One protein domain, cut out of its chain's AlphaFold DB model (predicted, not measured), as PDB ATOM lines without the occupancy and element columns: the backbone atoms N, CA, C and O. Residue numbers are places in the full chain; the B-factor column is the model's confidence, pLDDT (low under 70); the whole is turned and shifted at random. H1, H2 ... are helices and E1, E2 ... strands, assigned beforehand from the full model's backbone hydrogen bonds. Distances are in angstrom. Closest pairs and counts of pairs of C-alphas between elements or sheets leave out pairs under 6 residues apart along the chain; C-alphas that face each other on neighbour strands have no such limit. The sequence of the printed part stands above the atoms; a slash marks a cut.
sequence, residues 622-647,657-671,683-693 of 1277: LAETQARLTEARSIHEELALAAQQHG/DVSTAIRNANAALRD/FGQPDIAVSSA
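This is residues 622 to 647, 657 to 671 and 683 to 693 of the 1277 residues of the protein "Type VI secretion system secreted protein VgrG" of Paraburkholderia sp. OV446 (UniProt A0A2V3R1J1). A long helix, H1, and a shorter one, H2, lie side by side and run opposite ways, with the short strand E1 crossing near the beginning of H1. Residues 641 to 647, of which 641 to 645 belong to H1, stick out. The printed part has 52 residues, in the order H1, H2, E1, and is mostly helix; it is loose, with a radius of gyration of the C-alphas of 12.8 A, and elongated, spanning 39 by 23 by 14 A.

H1, residues 623 to 645, begins at C-alpha 623 (-37.878, -14.493, 33.635) and is 33.5 A long. H2, residues 657 to 668, is 16.2 A long. E1, residues 688 to 691, is 9.9 A long and ends at C-alpha 691 (-33.481, -6.006, 28.491).

H1 and H2 touch at a shallow tilt of 15 degrees, opposite ways; their closest C-alphas, of Glu 637 and Ser 659, are 6.2 A apart. The closest C-alphas of H1 and E1, of Thr 625 and Ser 691, are 5.8 A apart. H2 and E1 are apart. E1 pairs with no named strand. In H1 and H2 every O i to N i+4 pair is within hydrogen-bond range.

The farthest C-alphas, of His 646 and Phe 683, are 39.0 A apart. Residues 648 to 656 and 672 to 682 are not printed; the C-alpha gaps, 647 to 657 and 671 to 683, are 17.4 A and 5.8 A. Mean pLDDT of the printed part is 85.9; residue 671 is under 70.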
ATOM      1  N   LEU A 622     -39.845 -13.938  29.978       84.94
ATOM      2  CA  LEU A 622     -39.330 -12.690  30.545       84.94
ATOM      3  C   LEU A 622     -38.643 -12.913  31.898       84.94
ATOM      4  O   LEU A 622     -38.358 -11.933  32.585       84.94
ATOM      5  N   ALA A 623     -38.397 -14.163  32.307       83.94
ATOM      6  CA  ALA A 623     -37.878 -14.493  33.635       83.94
ATOM      7  C   ALA A 623     -36.622 -13.681  34.012       83.94
ATOM      8  O   ALA A 623     -36.561 -13.102  35.099       83.94
ATOM      9  N   GLU A 624     -35.654 -13.567  33.101       88.38
ATOM     10  CA  GLU A 624     -34.415 -12.815  33.319       88.38
ATOM     11  C   GLU A 624     -34.670 -11.303  33.425       88.38
ATOM     12  O   GLU A 624     -34.137 -10.628  34.309       88.38
ATOM     13  N   THR A 625     -35.547 -10.767  32.572       88.50
ATOM     14  CA  THR A 625     -35.958  -9.354  32.596       88.50
ATOM     15  C   THR A 625     -36.670  -9.005  33.902       88.50
ATOM     16  O   THR A 625     -36.346  -8.004  34.540       88.50
ATOM     17  N   GLN A 626     -37.593  -9.858  34.349       86.19
ATOM     18  CA  GLN A 626     -38.332  -9.666  35.592       86.19
ATOM     19  C   GLN A 626     -37.409  -9.738  36.815       86.19
ATOM     20  O   GLN A 626     -37.550  -8.928  37.735       86.19
ATOM     21  N   ALA A 627     -36.436 -10.653  36.821       87.88
ATOM     22  CA  ALA A 627     -35.436 -10.740  37.883       87.88
ATOM     23  C   ALA A 627     -34.608  -9.446  37.990       87.88
ATOM     24  O   ALA A 627     -34.485  -8.889  39.082       87.88
ATOM     25  N   ARG A 628     -34.125  -8.905  36.860       89.00
ATOM     26  CA  ARG A 628     -33.358  -7.644  36.829       89.00
ATOM     27  C   ARG A 628     -34.176  -6.432  37.273       89.00
ATOM     28  O   ARG A 628     -33.681  -5.619  38.053       89.00
ATOM     29  N   LEU A 629     -35.430  -6.325  36.834       90.19
ATOM     30  CA  LEU A 629     -36.342  -5.268  37.283       90.19
ATOM     31  C   LEU A 629     -36.652  -5.377  38.786       90.19
ATOM     32  O   LEU A 629     -36.755  -4.363  39.481       90.19
ATOM     33  N   THR A 630     -36.763  -6.602  39.309       88.38
ATOM     34  CA  THR A 630     -36.999  -6.855  40.738       88.38
ATOM     35  C   THR A 630     -35.803  -6.445  41.595       88.38
ATOM     36  O   THR A 630     -35.999  -5.798  42.621       88.38
ATOM     37  N   GLU A 631     -34.579  -6.763  41.171       89.06
ATOM     38  CA  GLU A 631     -33.340  -6.349  41.846       89.06
ATOM     39  C   GLU A 631     -33.196  -4.818  41.879       89.06
ATOM     40  O   GLU A 631     -32.954  -4.237  42.938       89.06
ATOM     41  N   ALA A 632     -33.430  -4.148  40.743       88.62
ATOM     42  CA  ALA A 632     -33.388  -2.689  40.652       88.62
ATOM     43  C   ALA A 632     -34.420  -2.016  41.576       88.62
ATOM     44  O   ALA A 632     -34.128  -0.996  42.200       88.62
ATOM     45  N   ARG A 633     -35.617  -2.595  41.715       88.56
ATOM     46  CA  ARG A 633     -36.627  -2.107  42.664       88.56
ATOM     47  C   ARG A 633     -36.136  -2.195  44.114       88.56
ATOM     48  O   ARG A 633     -36.309  -1.228  44.849       88.56
ATOM     49  N   SER A 634     -35.529  -3.314  44.523       88.19
ATOM     50  CA  SER A 634     -35.055  -3.501  45.905       88.19
ATOM     51  C   SER A 634     -34.011  -2.455  46.312       88.19
ATOM     52  O   SER A 634     -34.139  -1.854  47.375       88.19
ATOM     53  N   ILE A 635     -33.041  -2.153  45.438       88.12
ATOM     54  CA  ILE A 635     -32.023  -1.112  45.689       88.12
ATOM     55  C   ILE A 635     -32.677   0.263  45.898       88.12
ATOM     56  O   ILE A 635     -32.302   1.019  46.794       88.12
ATOM     57  N   HIS A 636     -33.671   0.590  45.068       86.44
ATOM     58  CA  HIS A 636     -34.378   1.865  45.147       86.44
ATOM     59  C   HIS A 636     -35.175   2.007  46.457       86.44
ATOM     60  O   HIS A 636     -35.205   3.084  47.049       86.44
ATOM     61  N   GLU A 637     -35.790   0.919  46.932       86.94
ATOM     62  CA  GLU A 637     -36.523   0.874  48.206       86.94
ATOM     63  C   GLU A 637     -35.598   1.038  49.423       86.94
ATOM     64  O   GLU A 637     -35.917   1.807  50.331       86.94
ATOM     65  N   GLU A 638     -34.440   0.370  49.439       88.12
ATOM     66  CA  GLU A 638     -33.472   0.457  50.543       88.12
ATOM     67  C   GLU A 638     -32.895   1.872  50.710       88.12
ATOM     68  O   GLU A 638     -32.841   2.398  51.825       88.12
ATOM     69  N   LEU A 639     -32.509   2.525  49.607       87.38
ATOM     70  CA  LEU A 639     -31.970   3.890  49.645       87.38
ATOM     71  C   LEU A 639     -33.029   4.932  50.022       87.38
ATOM     72  O   LEU A 639     -32.716   5.882  50.740       87.38
ATOM     73  N   ALA A 640     -34.280   4.744  49.587       84.50
ATOM     74  CA  ALA A 640     -35.390   5.600  49.999       84.50
ATOM     75  C   ALA A 640     -35.648   5.495  51.511       84.50
ATOM     76  O   ALA A 640     -35.775   6.514  52.188       84.50
ATOM     77  N   LEU A 641     -35.651   4.276  52.068       84.94
ATOM     78  CA  LEU A 641     -35.816   4.073  53.510       84.94
ATOM     79  C   LEU A 641     -34.691   4.744  54.315       84.94
ATOM     80  O   LEU A 641     -34.956   5.389  55.330       84.94
ATOM     81  N   ALA A 642     -33.443   4.630  53.854       86.69
ATOM     82  CA  ALA A 642     -32.303   5.282  54.494       86.69
ATOM     83  C   ALA A 642     -32.425   6.819  54.458       86.69
ATOM     84  O   ALA A 642     -32.208   7.480  55.475       86.69
ATOM     85  N   ALA A 643     -32.844   7.397  53.329       85.31
ATOM     86  CA  ALA A 643     -33.075   8.838  53.217       85.31
ATOM     87  C   ALA A 643     -34.172   9.338  54.178       85.31
ATOM     88  O   ALA A 643     -34.032  10.416  54.761       85.31
ATOM     89  N   GLN A 644     -35.223   8.539  54.399       84.06
ATOM     90  CA  GLN A 644     -36.304   8.851  55.340       84.06
ATOM     91  C   GLN A 644     -35.847   8.832  56.802       84.06
ATOM     92  O   GLN A 644     -36.137   9.759  57.556       84.06
ATOM     93  N   GLN A 645     -35.098   7.803  57.214       85.56
ATOM     94  CA  GLN A 645     -34.594   7.686  58.590       85.56
ATOM     95  C   GLN A 645     -33.694   8.862  59.000       85.56
ATOM     96  O   GLN A 645     -33.619   9.198  60.180       85.56
ATOM     97  N   HIS A 646     -33.036   9.495  58.028       83.94
ATOM     98  CA  HIS A 646     -32.141  10.631  58.235       83.94
ATOM     99  C   HIS A 646     -32.775  11.991  57.903       83.94
ATOM    100  O   HIS A 646     -32.059  12.987  57.824       83.94
ATOM    101  N   GLY A 647     -34.098  12.050  57.721       78.38
ATOM    102  CA  GLY A 647     -34.838  13.302  57.541       78.38
ATOM    103  C   GLY A 647     -34.583  14.025  56.214       78.38
ATOM    104  O   GLY A 647     -35.036  15.151  56.053       78.38
ATOM    105  N   ASP A 657     -44.614   6.586  46.752       78.56
ATOM    106  CA  ASP A 657     -45.462   6.437  45.569       78.56
ATOM    107  C   ASP A 657     -44.650   5.928  44.368       78.56
ATOM    108  O   ASP A 657     -45.067   4.965  43.727       78.56
ATOM    109  N   VAL A 658     -43.433   6.450  44.147       82.38
ATOM    110  CA  VAL A 658     -42.498   5.968  43.106       82.38
ATOM    111  C   VAL A 658     -42.164   4.482  43.289       82.38
ATOM    112  O   VAL A 658     -42.328   3.684  42.365       82.38
ATOM    113  N   SER A 659     -41.729   4.078  44.486       80.25
ATOM    114  CA  SER A 659     -41.389   2.672  44.778       80.25
ATOM    115  C   SER A 659     -42.593   1.725  44.661       80.25
ATOM    116  O   SER A 659     -42.457   0.614  44.140       80.25
ATOM    117  N   THR A 660     -43.787   2.169  45.068       84.06
ATOM    118  CA  THR A 660     -45.036   1.403  44.917       84.06
ATOM    119  C   THR A 660     -45.445   1.280  43.447       84.06
ATOM    120  O   THR A 660     -45.796   0.188  42.996       84.06
ATOM    121  N   ALA A 661     -45.347   2.361  42.670       85.38
ATOM    122  CA  ALA A 661     -45.670   2.369  41.247       85.38
ATOM    123  C   ALA A 661     -44.737   1.455  40.436       85.38
ATOM    124  O   ALA A 661     -45.217   0.657  39.632       85.38
ATOM    125  N   ILE A 662     -43.424   1.490  40.700       85.31
ATOM    126  CA  ILE A 662     -42.440   0.599  40.056       85.31
ATOM    127  C   ILE A 662     -42.712  -0.866  40.413       85.31
ATOM    128  O   ILE A 662     -42.632  -1.743  39.554       85.31
ATOM    129  N   ARG A 663     -43.076  -1.153  41.670       85.75
ATOM    130  CA  ARG A 663     -43.464  -2.503  42.102       85.75
ATOM    131  C   ARG A 663     -44.668  -3.024  41.321       85.75
ATOM    132  O   ARG A 663     -44.632  -4.159  40.851       85.75
ATOM    133  N   ASN A 664     -45.700  -2.196  41.168       86.69
ATOM    134  CA  ASN A 664     -46.914  -2.556  40.441       86.69
ATOM    135  C   ASN A 664     -46.643  -2.738  38.941       86.69
ATOM    136  O   ASN A 664     -47.112  -3.717  38.370       86.69
ATOM    137  N   ALA A 665     -45.839  -1.865  38.323       85.06
ATOM    138  CA  ALA A 665     -45.442  -1.987  36.918       85.06
ATOM    139  C   ALA A 665     -44.645  -3.280  36.655       85.06
ATOM    140  O   ALA A 665     -44.979  -4.041  35.749       85.06
ATOM    141  N   ASN A 666     -43.665  -3.607  37.506       85.75
ATOM    142  CA  ASN A 666     -42.901  -4.857  37.396       85.75
ATOM    143  C   ASN A 666     -43.777  -6.109  37.568       85.75
ATOM    144  O   ASN A 666     -43.510  -7.139  36.947       85.75
ATOM    145  N   ALA A 667     -44.801  -6.044  38.427       81.44
ATOM    146  CA  ALA A 667     -45.751  -7.136  38.627       81.44
ATOM    147  C   ALA A 667     -46.738  -7.276  37.455       81.44
ATOM    148  O   ALA A 667     -47.116  -8.397  37.126       81.44
ATOM    149  N   ALA A 668     -47.125  -6.164  36.823       83.25
ATOM    150  CA  ALA A 668     -48.044  -6.125  35.685       83.25
ATOM    151  C   ALA A 668     -47.394  -6.513  34.344       83.25
ATOM    152  O   ALA A 668     -48.116  -6.850  33.407       83.25
ATOM    153  N   LEU A 669     -46.055  -6.521  34.261       83.44
ATOM    154  CA  LEU A 669     -45.307  -6.868  33.045       83.44
ATOM    155  C   LEU A 669     -45.664  -8.267  32.515       83.44
ATOM    156  O   LEU A 669     -45.702  -8.499  31.308       83.44
ATOM    157  N   ARG A 670     -45.953  -9.208  33.419       78.12
ATOM    158  CA  ARG A 670     -46.415 -10.560  33.093       78.12
ATOM    159  C   ARG A 670     -47.849 -10.728  33.571       78.12
ATOM    160  O   ARG A 670     -48.187 -10.301  34.670       78.12
ATOM    161  N   ASP A 671     -48.670 -11.416  32.787       69.75
ATOM    162  CA  ASP A 671     -49.984 -11.848  33.257       69.75
ATOM    163  C   ASP A 671     -49.821 -12.765  34.492       69.75
ATOM    164  O   ASP A 671     -49.181 -13.821  34.443       69.75
ATOM    165  N   PHE A 683     -47.494 -10.811  27.917       83.88
ATOM    166  CA  PHE A 683     -47.413  -9.519  28.598       83.88
ATOM    167  C   PHE A 683     -48.755  -9.231  29.286       83.88
ATOM    168  O   PHE A 683     -49.814  -9.450  28.698       83.88
ATOM    169  N   GLY A 684     -48.724  -8.753  30.531       81.31
ATOM    170  CA  GLY A 684     -49.954  -8.432  31.267       81.31
ATOM    171  C   GLY A 684     -50.625  -7.135  30.798       81.31
ATOM    172  O   GLY A 684     -51.823  -6.951  31.013       81.31
ATOM    173  N   GLN A 685     -49.864  -6.250  30.145       86.12
ATOM    174  CA  GLN A 685     -50.272  -4.957  29.581       86.12
ATOM    175  C   GLN A 685     -49.456  -4.674  28.302       86.12
ATOM    176  O   GLN A 685     -48.453  -5.349  28.084       86.12
ATOM    177  N   PRO A 686     -49.854  -3.732  27.419       90.25
ATOM    178  CA  PRO A 686     -49.135  -3.442  26.171       90.25
ATOM    179  C   PRO A 686     -47.805  -2.694  26.403       90.25
ATOM    180  O   PRO A 686     -47.603  -1.579  25.923       90.25
ATOM    181  N   ASP A 687     -46.894  -3.328  27.136       89.88
ATOM    182  CA  ASP A 687     -45.602  -2.788  27.535       89.88
ATOM    183  C   ASP A 687     -44.539  -2.994  26.452       89.88
ATOM    184  O   ASP A 687     -44.567  -3.946  25.665       89.88
ATOM    185  N   ILE A 688     -43.541  -2.112  26.452       92.88
ATOM    186  CA  ILE A 688     -42.289  -2.318  25.727       92.88
ATOM    187  C   ILE A 688     -41.209  -2.656  26.755       92.88
ATOM    188  O   ILE A 688     -40.799  -1.795  27.530       92.88
ATOM    189  N   ALA A 689     -40.731  -3.901  26.749       90.75
ATOM    190  CA  ALA A 689     -39.638  -4.344  27.610       90.75
ATOM    191  C   ALA A 689     -38.327  -4.433  26.817       90.75
ATOM    192  O   ALA A 689     -38.212  -5.200  25.859       90.75
ATOM    193  N   VAL A 690     -37.322  -3.666  27.246       93.12
ATOM    194  CA  VAL A 690     -35.959  -3.691  26.694       93.12
ATOM    195  C   VAL A 690     -35.012  -4.218  27.769       93.12
ATOM    196  O   VAL A 690     -34.936  -3.649  28.855       93.12
ATOM    197  N   SER A 691     -34.302  -5.311  27.490       91.88
ATOM    198  CA  SER A 691     -33.481  -6.006  28.491       91.88
ATOM    199  C   SER A 691     -32.257  -6.658  27.864       91.88
ATOM    200  O   SER A 691     -32.374  -7.403  26.894       91.88
ATOM    201  N   SER A 692     -31.076  -6.412  28.427       91.81
ATOM    202  CA  SER A 692     -29.814  -6.958  27.924       91.81
ATOM    203  C   SER A 692     -29.156  -7.877  28.949       91.81
ATOM    204  O   SER A 692     -29.143  -7.563  30.138       91.81
ATOM    205  N   ALA A 693     -28.566  -8.977  28.479       90.00
ATOM    206  CA  ALA A 693     -27.762  -9.887  29.294       90.00
ATOM    207  C   ALA A 693     -26.405  -9.292  29.716       90.00
ATOM    208  O   ALA A 693     -25.764  -9.805  30.631       90.00
TER     209      ALA A 693